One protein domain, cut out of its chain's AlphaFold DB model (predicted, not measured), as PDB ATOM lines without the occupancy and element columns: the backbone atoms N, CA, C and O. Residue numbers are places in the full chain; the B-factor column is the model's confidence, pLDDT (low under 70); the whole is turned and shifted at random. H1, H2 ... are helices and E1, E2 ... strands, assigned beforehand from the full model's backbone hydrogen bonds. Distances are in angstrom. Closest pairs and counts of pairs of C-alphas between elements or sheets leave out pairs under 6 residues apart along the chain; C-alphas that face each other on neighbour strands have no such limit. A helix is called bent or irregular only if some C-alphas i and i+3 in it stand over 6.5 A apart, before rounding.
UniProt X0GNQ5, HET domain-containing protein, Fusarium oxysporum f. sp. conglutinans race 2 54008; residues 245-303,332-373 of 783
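This is residues 245 to 303 and 332 to 373 of the 783 residues of the protein "HET domain-containing protein" of Fusarium oxysporum f. sp. conglutinans race 2 54008 (UniProt X0GNQ5). Four helices cross one another in a rounded cluster, H1 meeting H2 and H3, and H5 meeting the same two, while the small hairpin of E1 and E2 packs beside H1. The short helices H4 and H6 sit at the edges. The printed part has 101 residues, with six named helices and two named strands in the order H1 E1 E2 H2 H3 H4 H5 H6; the sheet, E1 - E2, is antiparallel, and the class is mostly helix. It is compact, with a radius of gyration of the C-alphas of 12.9 A and spans of 34 by 33 by 31 A.

Begin at the hairpin of E1, residues 269 to 272, and E2, residues 275 to 278, antiparallel at 150 degrees; look for N 270 and O 277, 3.0 A apart, and N 277 and O 270, 2.8 A apart, both within hydrogen-bond range. Then find H1, residues 246 to 262: the closest C-alphas of H1 and E1 are those of Cys 256 and Ser 269, 6.0 A apart. H1 touches H2, residues 293 to 300, about perpendicular at 76 degrees, the closest C-alphas being those of Ala 251 and Phe 295, 4.7 A. With its residues 255 to 262 alone, H1 touches H3, residues 332 to 344, at a steep tilt of 62 degrees, the same way; the closest C-alphas are those of Val 259 and Ala 337, 5.5 A. H5, residues 356 to 366, touches H3, only just about perpendicular at 73 degrees, closest at the C-alphas of Gly 335 and Tyr 364, 5.0 A. H5 also touches H2, at a steep tilt of 60 degrees, the same way, closest at the C-alphas of Phe 300 and Gly 356, 4.5 A. H1 and H5 are apart. H4, residues 346 to 350, and H6, residues 369 to 372, are each close to H3 but not clearly touching: the closest C-alphas are Ile 341 and Leu 348, 7.9 A, and Glu 332 and Ala 369, 6.9 A. In H1, H2, H3 and H5 every O i to N i+4 pair is within hydrogen-bond range; H4 has 0 of 1 but 2 of 2 O i to N i+3 pairs, and H6 is too short for an O i to N i+4 pair.

Find C-alpha 246 at (23.478, -32.347, 4.967); from there H1 runs 24.8 A to C-alpha 262. E1 and E2 measure 10.1 A and 9.9 A, H2 10.9 A, H3 17.5 A and H5 15.8 A, the last ending at C-alpha 366 at (8.433, -45.846, -18.571). H4 measures 8.0 A; H6 is neither bent nor irregular, but only just: C-alphas 369 and 372 are 6.5 A apart.

The C-alphas farthest apart are those of Gly 274 and Gln 350, 37.2 A. Residues 304 to 331 are not printed, and C-alphas 303 and 332 are 19.4 A apart across the cut. The link from E2 to H2, residues 279 to 292, is long. The pLDDT is under 70 at residues 346 to 347, 349 to 352 and 369 to 373.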
ATOM      1  N   THR A 245      26.642 -31.350   2.206       86.88
ATOM      2  CA  THR A 245      26.344 -32.778   2.407       86.88
ATOM      3  C   THR A 245      25.075 -33.053   3.229       86.88
ATOM      4  O   THR A 245      24.545 -34.161   3.168       86.88
ATOM      5  N   SER A 246      24.560 -32.089   4.004       91.06
ATOM      6  CA  SER A 246      23.478 -32.347   4.967       91.06
ATOM      7  C   SER A 246      22.122 -32.565   4.289       91.06
ATOM      8  O   SER A 246      21.453 -33.565   4.558       91.06
ATOM      9  N   THR A 247      21.754 -31.691   3.349       93.81
ATOM     10  CA  THR A 247      20.466 -31.756   2.635       93.81
ATOM     11  C   THR A 247      20.349 -32.996   1.728       93.81
ATOM     12  O   THR A 247      19.346 -33.707   1.846       93.81
ATOM     13  N   PRO A 248      21.357 -33.357   0.897       96.00
ATOM     14  CA  PRO A 248      21.342 -34.594   0.119       96.00
ATOM     15  C   PRO A 248      21.243 -35.843   0.991       96.00
ATOM     16  O   PRO A 248      20.473 -36.745   0.672       96.00
ATOM     17  N   ASN A 249      21.962 -35.894   2.118       95.81
ATOM     18  CA  ASN A 249      21.899 -37.040   3.026       95.81
ATOM     19  C   ASN A 249      20.521 -37.182   3.678       95.81
ATOM     20  O   ASN A 249      20.016 -38.299   3.787       95.81
ATOM     21  N   ALA A 250      19.888 -36.075   4.076       95.56
ATOM     22  CA  ALA A 250      18.537 -36.099   4.627       95.56
ATOM     23  C   ALA A 250      17.505 -36.583   3.590       95.56
ATOM     24  O   ALA A 250      16.676 -37.443   3.902       95.56
ATOM     25  N   ALA A 251      17.600 -36.102   2.345       96.62
ATOM     26  CA  ALA A 251      16.735 -36.528   1.245       96.62
ATOM     27  C   ALA A 251      16.936 -38.012   0.887       96.62
ATOM     28  O   ALA A 251      15.970 -38.772   0.805       96.62
ATOM     29  N   PHE A 252      18.186 -38.453   0.717       97.44
ATOM     30  CA  PHE A 252      18.513 -39.832   0.348       97.44
ATOM     31  C   PHE A 252      18.212 -40.830   1.479       97.44
ATOM     32  O   PHE A 252      17.728 -41.927   1.194       97.44
ATOM     33  N   SER A 253      18.383 -40.443   2.752       96.12
ATOM     34  CA  SER A 253      17.905 -41.236   3.897       96.12
ATOM     35  C   SER A 253      16.394 -41.440   3.835       96.12
ATOM     36  O   SER A 253      15.931 -42.574   3.926       96.12
ATOM     37  N   LEU A 254      15.621 -40.372   3.599       96.00
ATOM     38  CA  LEU A 254      14.162 -40.465   3.529       96.00
ATOM     39  C   LEU A 254      13.680 -41.293   2.322       96.00
ATOM     40  O   LEU A 254      12.727 -42.059   2.453       96.00
ATOM     41  N   ILE A 255      14.369 -41.232   1.176       97.12
ATOM     42  CA  ILE A 255      14.124 -42.154   0.051       97.12
ATOM     43  C   ILE A 255      14.339 -43.609   0.482       97.12
ATOM     44  O   ILE A 255      13.477 -44.456   0.237       97.12
ATOM     45  N   CYS A 256      15.451 -43.902   1.159       96.50
ATOM     46  CA  CYS A 256      15.743 -45.253   1.627       96.50
ATOM     47  C   CYS A 256      14.724 -45.733   2.679       96.50
ATOM     48  O   CYS A 256      14.280 -46.876   2.606       96.50
ATOM     49  N   GLU A 257      14.280 -44.866   3.596       94.94
ATOM     50  CA  GLU A 257      13.208 -45.151   4.567       94.94
ATOM     51  C   GLU A 257      11.884 -45.510   3.875       94.94
ATOM     52  O   GLU A 257      11.269 -46.523   4.214       94.94
ATOM     53  N   VAL A 258      11.466 -44.731   2.867       94.00
ATOM     54  CA  VAL A 258      10.251 -44.994   2.074       94.00
ATOM     55  C   VAL A 258      10.344 -46.337   1.348       94.00
ATOM     56  O   VAL A 258       9.412 -47.143   1.422       94.00
ATOM     57  N   VAL A 259      11.465 -46.616   0.678       93.88
ATOM     58  CA  VAL A 259      11.664 -47.885  -0.039       93.88
ATOM     59  C   VAL A 259      11.685 -49.073   0.925       93.88
ATOM     60  O   VAL A 259      11.003 -50.067   0.672       93.88
ATOM     61  N   ASN A 260      12.405 -48.970   2.045       92.81
ATOM     62  CA  ASN A 260      12.544 -50.050   3.024       92.81
ATOM     63  C   ASN A 260      11.242 -50.317   3.801       92.81
ATOM     64  O   ASN A 260      10.982 -51.464   4.164       92.81
ATOM     65  N   TYR A 261      10.392 -49.305   4.003       91.88
ATOM     66  CA  TYR A 261       9.062 -49.471   4.598       91.88
ATOM     67  C   TYR A 261       8.128 -50.310   3.713       91.88
ATOM     68  O   TYR A 261       7.553 -51.298   4.176       91.88
ATOM     69  N   PHE A 262       8.000 -49.950   2.430       89.00
ATOM     70  CA  PHE A 262       7.108 -50.646   1.492       89.00
ATOM     71  C   PHE A 262       7.710 -51.933   0.905       89.00
ATOM     72  O   PHE A 262       6.972 -52.785   0.415       89.00
ATOM     73  N   SER A 263       9.031 -52.107   0.972       86.06
ATOM     74  CA  SER A 263       9.745 -53.283   0.469       86.06
ATOM     75  C   SER A 263      10.899 -53.652   1.397       86.06
ATOM     76  O   SER A 263      12.057 -53.344   1.125       86.06
ATOM     77  N   LYS A 264      10.593 -54.390   2.465       74.88
ATOM     78  CA  LYS A 264      11.554 -54.767   3.522       74.88
ATOM     79  C   LYS A 264      12.786 -55.547   3.032       74.88
ATOM     80  O   LYS A 264      13.811 -55.541   3.701       74.88
ATOM     81  N   SER A 265      12.704 -56.193   1.867       79.56
ATOM     82  CA  SER A 265      13.819 -56.887   1.206       79.56
ATOM     83  C   SER A 265      14.756 -55.978   0.398       79.56
ATOM     84  O   SER A 265      15.782 -56.455  -0.070       79.56
ATOM     85  N   ALA A 266      14.427 -54.696   0.204       79.88
ATOM     86  CA  ALA A 266      15.157 -53.817  -0.715       79.88
ATOM     87  C   ALA A 266      16.536 -53.368  -0.207       79.88
ATOM     88  O   ALA A 266      17.389 -53.065  -1.031       79.88
ATOM     89  N   GLN A 267      16.730 -53.294   1.116       86.88
ATOM     90  CA  GLN A 267      17.976 -52.851   1.767       86.88
ATOM     91  C   GLN A 267      18.560 -51.555   1.162       86.88
ATOM     92  O   GLN A 267      19.764 -51.429   0.934       86.88
ATOM     93  N   ALA A 268      17.684 -50.580   0.903       92.81
ATOM     94  CA  ALA A 268      18.035 -49.329   0.248       92.81
ATOM     95  C   ALA A 268      19.111 -48.559   1.027       92.81
ATOM     96  O   ALA A 268      19.058 -48.428   2.257       92.81
ATOM     97  N   SER A 269      20.089 -48.057   0.278       94.94
ATOM     98  CA  SER A 269      21.268 -47.363   0.783       94.94
ATOM     99  C   SER A 269      21.757 -46.311  -0.209       94.94
ATOM    100  O   SER A 269      21.424 -46.338  -1.396       94.94
ATOM    101  N   PHE A 270      22.560 -45.381   0.297       96.12
ATOM    102  CA  PHE A 270      23.240 -44.351  -0.478       96.12
ATOM    103  C   PHE A 270      24.681 -44.203   0.022       96.12
ATOM    104  O   PHE A 270      25.004 -44.604   1.138       96.12
ATOM    105  N   THR A 271      25.564 -43.629  -0.785       95.75
ATOM    106  CA  THR A 271      26.940 -43.305  -0.384       95.75
ATOM    107  C   THR A 271      27.051 -41.815  -0.072       95.75
ATOM    108  O   THR A 271      26.467 -40.997  -0.776       95.75
ATOM    109  N   SER A 272      27.813 -41.443   0.955       92.88
ATOM    110  CA  SER A 272      28.160 -40.054   1.272       92.88
ATOM    111  C   SER A 272      29.639 -39.959   1.625       92.88
ATOM    112  O   SER A 272      30.116 -40.675   2.508       92.88
ATOM    113  N   SER A 273      30.386 -39.119   0.904       85.50
ATOM    114  CA  SER A 273      31.831 -38.921   1.114       85.50
ATOM    115  C   SER A 273      32.634 -40.237   1.137       85.50
ATOM    116  O   SER A 273      33.560 -40.401   1.928       85.50
ATOM    117  N   GLY A 274      32.240 -41.201   0.295       80.94
ATOM    118  CA  GLY A 274      32.846 -42.536   0.197       80.94
ATOM    119  C   GLY A 274      32.322 -43.592   1.184       80.94
ATOM    120  O   GLY A 274      32.679 -44.758   1.041       80.94
ATOM    121  N   ASN A 275      31.461 -43.232   2.141       88.94
ATOM    122  CA  ASN A 275      30.893 -44.164   3.122       88.94
ATOM    123  C   ASN A 275      29.463 -44.576   2.753       88.94
ATOM    124  O   ASN A 275      28.624 -43.723   2.464       88.94
ATOM    125  N   ILE A 276      29.166 -45.876   2.812       92.19
ATOM    126  CA  ILE A 276      27.815 -46.406   2.586       92.19
ATOM    127  C   ILE A 276      26.952 -46.144   3.826       92.19
ATOM    128  O   ILE A 276      27.327 -46.497   4.942       92.19
ATOM    129  N   THR A 277      25.778 -45.553   3.615       89.19
ATOM    130  CA  THR A 277      24.746 -45.303   4.625       89.19
ATOM    131  C   THR A 277      23.487 -46.090   4.275       89.19
ATOM    132  O   THR A 277      22.869 -45.878   3.232       89.19
ATOM    133  N   THR A 278      23.088 -47.003   5.158       84.06
ATOM    134  CA  THR A 278      21.824 -47.750   5.074       84.06
ATOM    135  C   THR A 278      20.781 -47.107   5.982       84.06
ATOM    136  O   THR A 278      21.039 -46.956   7.178       84.06
ATOM    137  N   ALA A 279      19.588 -46.800   5.470       79.25
ATOM    138  CA  ALA A 279      18.478 -46.435   6.347       79.25
ATOM    139  C   ALA A 279      17.866 -47.699   6.983       79.25
ATOM    140  O   ALA A 279      17.599 -48.662   6.256       79.25
ATOM    141  N   PRO A 280      17.604 -47.729   8.304       78.62
ATOM    142  CA  PRO A 280      16.892 -48.846   8.922       78.62
ATOM    143  C   PRO A 280      15.473 -48.963   8.345       78.62
ATOM    144  O   PRO A 280      14.898 -47.976   7.892       78.62
ATOM    145  N   VAL A 281      14.882 -50.161   8.390       83.44
ATOM    146  CA  VAL A 281      13.448 -50.335   8.094       83.44
ATOM    147  C   VAL A 281      12.658 -49.600   9.185       83.44
ATOM    148  O   VAL A 281      12.742 -50.010  10.346       83.44
ATOM    149  N   PRO A 282      11.910 -48.526   8.875       84.44
ATOM    150  CA  PRO A 282      11.229 -47.758   9.904       84.44
ATOM    151  C   PRO A 282       9.922 -48.452  10.317       84.44
ATOM    152  O   PRO A 282       9.247 -49.075   9.495       84.44
ATOM    153  N   ASN A 283       9.525 -48.312  11.585       85.88
ATOM    154  CA  ASN A 283       8.236 -48.831  12.069       85.88
ATOM    155  C   ASN A 283       7.042 -48.076  11.453       85.88
ATOM    156  O   ASN A 283       5.991 -48.664  11.205       85.88
ATOM    157  N   ALA A 284       7.222 -46.783  11.179       89.25
ATOM    158  CA  ALA A 284       6.276 -45.914  10.494       89.25
ATOM    159  C   ALA A 284       7.041 -44.880   9.655       89.25
ATOM    160  O   ALA A 284       8.155 -44.493  10.006       89.25
ATOM    161  N   LEU A 285       6.441 -44.430   8.553       91.81
ATOM    162  CA  LEU A 285       6.925 -43.265   7.805       91.81
ATOM    163  C   LEU A 285       6.558 -41.963   8.536       91.81
ATOM    164  O   LEU A 285       5.633 -41.994   9.349       91.81
ATOM    165  N   PRO A 286       7.224 -40.831   8.229       91.06
ATOM    166  CA  PRO A 286       6.860 -39.536   8.798       91.06
ATOM    167  C   PRO A 286       5.378 -39.191   8.593       91.06
ATOM    168  O   PRO A 286       4.764 -39.580   7.593       91.06
ATOM    169  N   GLU A 287       4.820 -38.440   9.541       88.50
ATOM    170  CA  GLU A 287       3.472 -37.868   9.455       88.50
ATOM    171  C   GLU A 287       3.388 -36.871   8.284       88.50
ATOM    172  O   GLU A 287       4.414 -36.406   7.784       88.50
ATOM    173  N   VAL A 288       2.192 -36.623   7.746       80.81
ATOM    174  CA  VAL A 288       2.014 -35.924   6.449       80.81
ATOM    175  C   VAL A 288       2.403 -34.443   6.476       80.81
ATOM    176  O   VAL A 288       2.758 -33.880   5.447       80.81
ATOM    177  N   ASP A 289       2.374 -33.848   7.657       81.06
ATOM    178  CA  ASP A 289       2.799 -32.498   8.022       81.06
ATOM    179  C   ASP A 289       4.282 -32.421   8.434       81.06
ATOM    180  O   ASP A 289       4.812 -31.336   8.674       81.06
ATOM    181  N   SER A 290       4.990 -33.555   8.497       89.19
ATOM    182  CA  SER A 290       6.380 -33.588   8.946       89.19
ATOM    183  C   SER A 290       7.301 -32.770   8.026       89.19
ATOM    184  O   SER A 290       7.377 -33.056   6.824       89.19
ATOM    185  N   PRO A 291       8.131 -31.851   8.560       87.81
ATOM    186  CA  PRO A 291       9.052 -31.046   7.751       87.81
ATOM    187  C   PRO A 291      10.125 -31.890   7.046       87.81
ATOM    188  O   PRO A 291      10.802 -31.403   6.145       87.81
ATOM    189  N   ARG A 292      10.267 -33.180   7.392       91.81
ATOM    190  CA  ARG A 292      11.158 -34.113   6.687       91.81
ATOM    191  C   ARG A 292      10.807 -34.246   5.199       91.81
ATOM    192  O   ARG A 292      11.710 -34.463   4.394       91.81
ATOM    193  N   TRP A 293       9.539 -34.083   4.815       90.44
ATOM    194  CA  TRP A 293       9.119 -34.143   3.410       90.44
ATOM    195  C   TRP A 293       9.704 -33.009   2.551       90.44
ATOM    196  O   TRP A 293       9.922 -33.215   1.355       90.44
ATOM    197  N   LEU A 294      10.081 -31.873   3.156       88.50
ATOM    198  CA  LEU A 294      10.746 -30.759   2.469       88.50
ATOM    199  C   LEU A 294      12.102 -31.164   1.864       88.50
ATOM    200  O   LEU A 294      12.507 -30.623   0.839       88.50
ATOM    201  N   PHE A 295      12.788 -32.172   2.419       93.69
ATOM    202  CA  PHE A 295      14.017 -32.697   1.812       93.69
ATOM    203  C   PHE A 295      13.758 -33.413   0.478       93.69
ATOM    204  O   PHE A 295      14.587 -33.336  -0.428       93.69
ATOM    205  N   LEU A 296      12.602 -34.076   0.323       93.81
ATOM    206  CA  LEU A 296      12.194 -34.625  -0.975       93.81
ATOM    207  C   LEU A 296      11.732 -33.517  -1.920       93.81
ATOM    208  O   LEU A 296      12.042 -33.589  -3.105       93.81
ATOM    209  N   GLN A 297      11.050 -32.486  -1.410       87.69
ATOM    210  CA  GLN A 297      10.722 -31.296  -2.194       87.69
ATOM    211  C   GLN A 297      11.986 -30.670  -2.802       87.69
ATOM    212  O   GLN A 297      12.089 -30.592  -4.020       87.69
ATOM    213  N   HIS A 298      12.993 -30.342  -1.985       91.75
ATOM    214  CA  HIS A 298      14.255 -29.762  -2.461       91.75
ATOM    215  C   HIS A 298      14.960 -30.624  -3.517       91.75
ATOM    216  O   HIS A 298      15.526 -30.079  -4.458       91.75
ATOM    217  N   LEU A 299      14.921 -31.956  -3.384       95.69
ATOM    218  CA  LEU A 299      15.481 -32.875  -4.376       95.69
ATOM    219  C   LEU A 299      14.700 -32.847  -5.700       95.69
ATOM    220  O   LEU A 299      15.303 -32.775  -6.768       95.69
ATOM    221  N   PHE A 300      13.370 -32.928  -5.643       93.62
ATOM    222  CA  PHE A 300      12.521 -33.012  -6.832       93.62
ATOM    223  C   PHE A 300      12.281 -31.651  -7.518       93.62
ATOM    224  O   PHE A 300      11.938 -31.615  -8.701       93.62
ATOM    225  N   ASP A 301      12.527 -30.540  -6.827       88.81
ATOM    226  CA  ASP A 301      12.507 -29.188  -7.398       88.81
ATOM    227  C   ASP A 301      13.796 -28.851  -8.183       88.81
ATOM    228  O   ASP A 301      13.844 -27.843  -8.891       88.81
ATOM    229  N   LEU A 302      14.834 -29.703  -8.136       92.06
ATOM    230  CA  LEU A 302      16.035 -29.539  -8.961       92.06
ATOM    231  C   LEU A 302      15.693 -29.645 -10.453       92.06
ATOM    232  O   LEU A 302      15.130 -30.645 -10.903       92.06
ATOM    233  N   ASN A 303      16.141 -28.662 -11.243       90.94
ATOM    234  CA  ASN A 303      15.860 -28.531 -12.683       90.94
ATOM    235  C   ASN A 303      16.144 -29.797 -13.520       90.94
ATOM    236  O   ASN A 303      15.579 -29.947 -14.600       90.94
ATOM    237  N   GLU A 332      16.962 -46.531  -9.031       91.75
ATOM    238  CA  GLU A 332      15.939 -47.503  -8.642       91.75
ATOM    239  C   GLU A 332      15.272 -47.136  -7.308       91.75
ATOM    240  O   GLU A 332      14.051 -47.211  -7.181       91.75
ATOM    241  N   TYR A 333      16.034 -46.672  -6.312       94.25
ATOM    242  CA  TYR A 333      15.456 -46.270  -5.028       94.25
ATOM    243  C   TYR A 333      14.645 -44.974  -5.148       94.25
ATOM    244  O   TYR A 333      13.562 -44.875  -4.572       94.25
ATOM    245  N   VAL A 334      15.120 -44.011  -5.941       96.00
ATOM    246  CA  VAL A 334      14.442 -42.723  -6.164       96.00
ATOM    247  C   VAL A 334      13.118 -42.919  -6.910       96.00
ATOM    248  O   VAL A 334      12.078 -42.429  -6.465       96.00
ATOM    249  N   GLY A 335      13.128 -43.702  -7.990       92.88
ATOM    250  CA  GLY A 335      11.940 -44.037  -8.773       92.88
ATOM    251  C   GLY A 335      10.910 -44.853  -7.986       92.88
ATOM    252  O   GLY A 335       9.716 -44.538  -8.009       92.88
ATOM    253  N   ARG A 336      11.357 -45.845  -7.200       91.06
ATOM    254  CA  ARG A 336      10.475 -46.616  -6.308       91.06
ATOM    255  C   ARG A 336       9.871 -45.762  -5.200       91.06
ATOM    256  O   ARG A 336       8.678 -45.898  -4.939       91.06
ATOM    257  N   ALA A 337      10.641 -44.870  -4.571       93.75
ATOM    258  CA  ALA A 337      10.104 -43.944  -3.574       93.75
ATOM    259  C   ALA A 337       9.024 -43.034  -4.180       93.75
ATOM    260  O   ALA A 337       7.944 -42.910  -3.600       93.75
ATOM    261  N   ALA A 338       9.265 -42.481  -5.375       91.88
ATOM    262  CA  ALA A 338       8.277 -41.686  -6.100       91.88
ATOM    263  C   ALA A 338       6.987 -42.478  -6.391       91.88
ATOM    264  O   ALA A 338       5.886 -41.986  -6.134       91.88
ATOM    265  N   ALA A 339       7.107 -43.733  -6.843       85.62
ATOM    266  CA  ALA A 339       5.963 -44.618  -7.071       85.62
ATOM    267  C   ALA A 339       5.195 -44.955  -5.784       85.62
ATOM    268  O   ALA A 339       3.965 -44.859  -5.760       85.62
ATOM    269  N   TYR A 340       5.887 -45.300  -4.695       87.88
ATOM    270  CA  TYR A 340       5.233 -45.598  -3.422       87.88
ATOM    271  C   TYR A 340       4.528 -44.378  -2.831       87.88
ATOM    272  O   TYR A 340       3.396 -44.513  -2.371       87.88
ATOM    273  N   ILE A 341       5.137 -43.192  -2.879       86.19
ATOM    274  CA  ILE A 341       4.497 -41.965  -2.392       86.19
ATOM    275  C   ILE A 341       3.253 -41.653  -3.236       86.19
ATOM    276  O   ILE A 341       2.167 -41.486  -2.679       86.19
ATOM    277  N   ARG A 342       3.365 -41.687  -4.573       79.88
ATOM    278  CA  ARG A 342       2.241 -41.431  -5.489       79.88
ATOM    279  C   ARG A 342       1.058 -42.382  -5.274       79.88
ATOM    280  O   ARG A 342      -0.081 -41.924  -5.282       79.88
ATOM    281  N   ILE A 343       1.316 -43.681  -5.102       73.31
ATOM    282  CA  ILE A 343       0.272 -44.722  -5.062       73.31
ATOM    283  C   ILE A 343      -0.255 -44.968  -3.636       73.31
ATOM    284  O   ILE A 343      -1.434 -45.261  -3.457       73.31
ATOM    285  N   ARG A 344       0.598 -44.878  -2.604       78.25
ATOM    286  CA  ARG A 344       0.284 -45.309  -1.221       78.25
ATOM    287  C   ARG A 344       0.238 -44.171  -0.194       78.25
ATOM    288  O   ARG A 344      -0.143 -44.419   0.948       78.25
ATOM    289  N   LYS A 345       0.628 -42.948  -0.568       77.38
ATOM    290  CA  LYS A 345       0.611 -41.737   0.276       77.38
ATOM    291  C   LYS A 345       0.058 -40.529  -0.492       77.38
ATOM    292  O   LYS A 345       0.540 -39.415  -0.337       77.38
ATOM    293  N   SER A 346      -0.971 -40.732  -1.318       66.81
ATOM    294  CA  SER A 346      -1.606 -39.660  -2.104       66.81
ATOM    295  C   SER A 346      -2.163 -38.511  -1.251       66.81
ATOM    296  O   SER A 346      -2.202 -37.376  -1.715       66.81
ATOM    297  N   ASN A 347      -2.524 -38.773   0.008       66.94
ATOM    298  CA  ASN A 347      -2.926 -37.746   0.968       66.94
ATOM    299  C   ASN A 347      -1.786 -36.786   1.358       66.94
ATOM    300  O   ASN A 347      -2.066 -35.666   1.762       66.94
ATOM    301  N   LEU A 348      -0.510 -37.161   1.183       71.81
ATOM    302  CA  LEU A 348       0.627 -36.261   1.421       71.81
ATOM    303  C   LEU A 348       0.517 -34.972   0.591       71.81
ATOM    304  O   LEU A 348       0.850 -33.901   1.084       71.81
ATOM    305  N   PHE A 349      -0.012 -35.055  -0.634       67.06
ATOM    306  CA  PHE A 349      -0.164 -33.905  -1.536       67.06
ATOM    307  C   PHE A 349      -1.231 -32.891  -1.095       67.06
ATOM    308  O   PHE A 349      -1.332 -31.825  -1.694       67.06
ATOM    309  N   GLN A 350      -2.009 -33.195  -0.050       62.12
ATOM    310  CA  GLN A 350      -2.908 -32.238   0.607       62.12
ATOM    311  C   GLN A 350      -2.171 -31.355   1.634       62.12
ATOM    312  O   GLN A 350      -2.715 -30.337   2.054       62.12
ATOM    313  N   HIS A 351      -0.948 -31.733   2.032       65.69
ATOM    314  CA  HIS A 351      -0.180 -31.097   3.112       65.69
ATOM    315  C   HIS A 351       1.218 -30.632   2.683       65.69
ATOM    316  O   HIS A 351       1.704 -29.617   3.173       65.69
ATOM    317  N   CYS A 352       1.871 -31.354   1.769       68.56
ATOM    318  CA  CYS A 352       3.227 -31.073   1.315       68.56
ATOM    319  C   CYS A 352       3.277 -30.938  -0.209       68.56
ATOM    320  O   CYS A 352       2.725 -31.756  -0.952       68.56
ATOM    321  N   PHE A 353       3.967 -29.899  -0.678       70.56
ATOM    322  CA  PHE A 353       4.004 -29.553  -2.085       70.56
ATOM    323  C   PHE A 353       5.254 -30.110  -2.788       70.56
ATOM    324  O   PHE A 353       6.321 -29.514  -2.739       70.56
ATOM    325  N   ILE A 354       5.120 -31.259  -3.461       79.25
ATOM    326  CA  ILE A 354       6.241 -31.952  -4.126       79.25
ATOM    327  C   ILE A 354       5.895 -32.224  -5.604       79.25
ATOM    328  O   ILE A 354       5.453 -33.323  -5.939       79.25
ATOM    329  N   PRO A 355       6.056 -31.254  -6.519       74.00
ATOM    330  CA  PRO A 355       5.634 -31.389  -7.918       74.00
ATOM    331  C   PRO A 355       6.561 -32.284  -8.755       74.00
ATOM    332  O   PRO A 355       6.095 -33.083  -9.568       74.00
ATOM    333  N   GLY A 356       7.879 -32.214  -8.550       83.31
ATOM    334  CA  GLY A 356       8.832 -32.986  -9.355       83.31
ATOM    335  C   GLY A 356       8.778 -34.500  -9.109       83.31
ATOM    336  O   GLY A 356       9.270 -35.275  -9.929       83.31
ATOM    337  N   ILE A 357       8.119 -34.960  -8.034       87.88
ATOM    338  CA  ILE A 357       7.926 -36.397  -7.782       87.88
ATOM    339  C   ILE A 357       7.055 -37.049  -8.860       87.88
ATOM    340  O   ILE A 357       7.222 -38.230  -9.149       87.88
ATOM    341  N   PHE A 358       6.159 -36.283  -9.491       84.44
ATOM    342  CA  PHE A 358       5.326 -36.759 -10.592       84.44
ATOM    343  C   PHE A 358       6.167 -36.984 -11.856       84.44
ATOM    344  O   PHE A 358       5.971 -37.990 -12.540       84.44
ATOM    345  N   ASN A 359       7.166 -36.130 -12.104       89.06
ATOM    346  CA  ASN A 359       8.149 -36.328 -13.173       89.06
ATOM    347  C   ASN A 359       9.045 -37.540 -12.886       89.06
ATOM    348  O   ASN A 359       9.254 -38.381 -13.760       89.06
ATOM    349  N   ALA A 360       9.543 -37.674 -11.652       92.44
ATOM    350  CA  ALA A 360      10.348 -38.827 -11.247       92.44
ATOM    351  C   ALA A 360       9.569 -40.148 -11.373       92.44
ATOM    352  O   ALA A 360      10.078 -41.127 -11.918       92.44
ATOM    353  N   TYR A 361       8.306 -40.151 -10.936       88.56
ATOM    354  CA  TYR A 361       7.378 -41.266 -11.092       88.56
ATOM    355  C   TYR A 361       7.133 -41.618 -12.564       88.56
ATOM    356  O   TYR A 361       7.221 -42.793 -12.919       88.56
ATOM    357  N   PHE A 362       6.862 -40.628 -13.422       87.06
ATOM    358  CA  PHE A 362       6.666 -40.855 -14.855       87.06
ATOM    359  C   PHE A 362       7.907 -41.488 -15.492       87.06
ATOM    360  O   PHE A 362       7.800 -42.570 -16.069       87.06
ATOM    361  N   MET A 363       9.082 -40.866 -15.315       90.50
ATOM    362  CA  MET A 363      10.358 -41.362 -15.844       90.50
ATOM    363  C   MET A 363      10.645 -42.794 -15.388       90.50
ATOM    364  O   MET A 363      11.029 -43.634 -16.199       90.50
ATOM    365  N   TYR A 364      10.398 -43.101 -14.112       89.25
ATOM    366  CA  TYR A 364      10.547 -44.456 -13.599       89.25
ATOM    367  C   TYR A 364       9.545 -45.425 -14.251       89.25
ATOM    368  O   TYR A 364       9.962 -46.458 -14.766       89.25
ATOM    369  N   ARG A 365       8.250 -45.091 -14.337       83.62
ATOM    370  CA  ARG A 365       7.201 -45.972 -14.899       83.62
ATOM    371  C   ARG A 365       7.381 -46.341 -16.379       83.62
ATOM    372  O   ARG A 365       6.845 -47.371 -16.790       83.62
ATOM    373  N   ILE A 366       8.092 -45.532 -17.168       83.50
ATOM    374  CA  ILE A 366       8.433 -45.846 -18.571       83.50
ATOM    375  C   ILE A 366       9.832 -46.472 -18.740       83.50
ATOM    376  O   ILE A 366      10.162 -46.965 -19.830       83.50
ATOM    377  N   SER A 367      10.642 -46.462 -17.672       83.88
ATOM    378  CA  SER A 367      12.019 -46.959 -17.677       83.88
ATOM    379  C   SER A 367      12.117 -48.471 -17.862       83.88
ATOM    380  O   SER A 367      11.190 -49.221 -17.552       83.88
ATOM    381  N   ILE A 368      13.275 -48.933 -18.340       72.69
ATOM    382  CA  ILE A 368      13.593 -50.365 -18.391       72.69
ATOM    383  C   ILE A 368      13.690 -50.954 -16.973       72.69
ATOM    384  O   ILE A 368      13.209 -52.064 -16.751       72.69
ATOM    385  N   ALA A 369      14.252 -50.207 -16.017       68.88
ATOM    386  CA  ALA A 369      14.458 -50.652 -14.638       68.88
ATOM    387  C   ALA A 369      13.142 -51.035 -13.932       68.88
ATOM    388  O   ALA A 369      13.041 -52.101 -13.321       68.88
ATOM    389  N   ALA A 370      12.081 -50.244 -14.133       67.75
ATOM    390  CA  ALA A 370      10.771 -50.531 -13.552       67.75
ATOM    391  C   ALA A 370      10.144 -51.856 -14.022       67.75
ATOM    392  O   ALA A 370       9.274 -52.362 -13.319       67.75
ATOM    393  N   ASN A 371      10.582 -52.459 -15.139       65.12
ATOM    394  CA  ASN A 371      10.018 -53.717 -15.657       65.12
ATOM    395  C   ASN A 371      10.099 -54.892 -14.668       65.12
ATOM    396  O   ASN A 371       9.291 -55.817 -14.754       65.12
ATOM    397  N   ALA A 372      11.055 -54.865 -13.734       61.38
ATOM    398  CA  ALA A 372      11.196 -55.885 -12.694       61.38
ATOM    399  C   ALA A 372      10.115 -55.792 -11.593       61.38
ATOM    400  O   ALA A 372       9.904 -56.755 -10.859       61.38
ATOM    401  N   VAL A 373       9.439 -54.643 -11.468       62.03
ATOM    402  CA  VAL A 373       8.497 -54.330 -10.374       62.03
ATOM    403  C   VAL A 373       7.094 -53.988 -10.899       62.03
ATOM    404  O   VAL A 373       6.090 -54.321 -10.272       62.03
TER     405      VAL A 373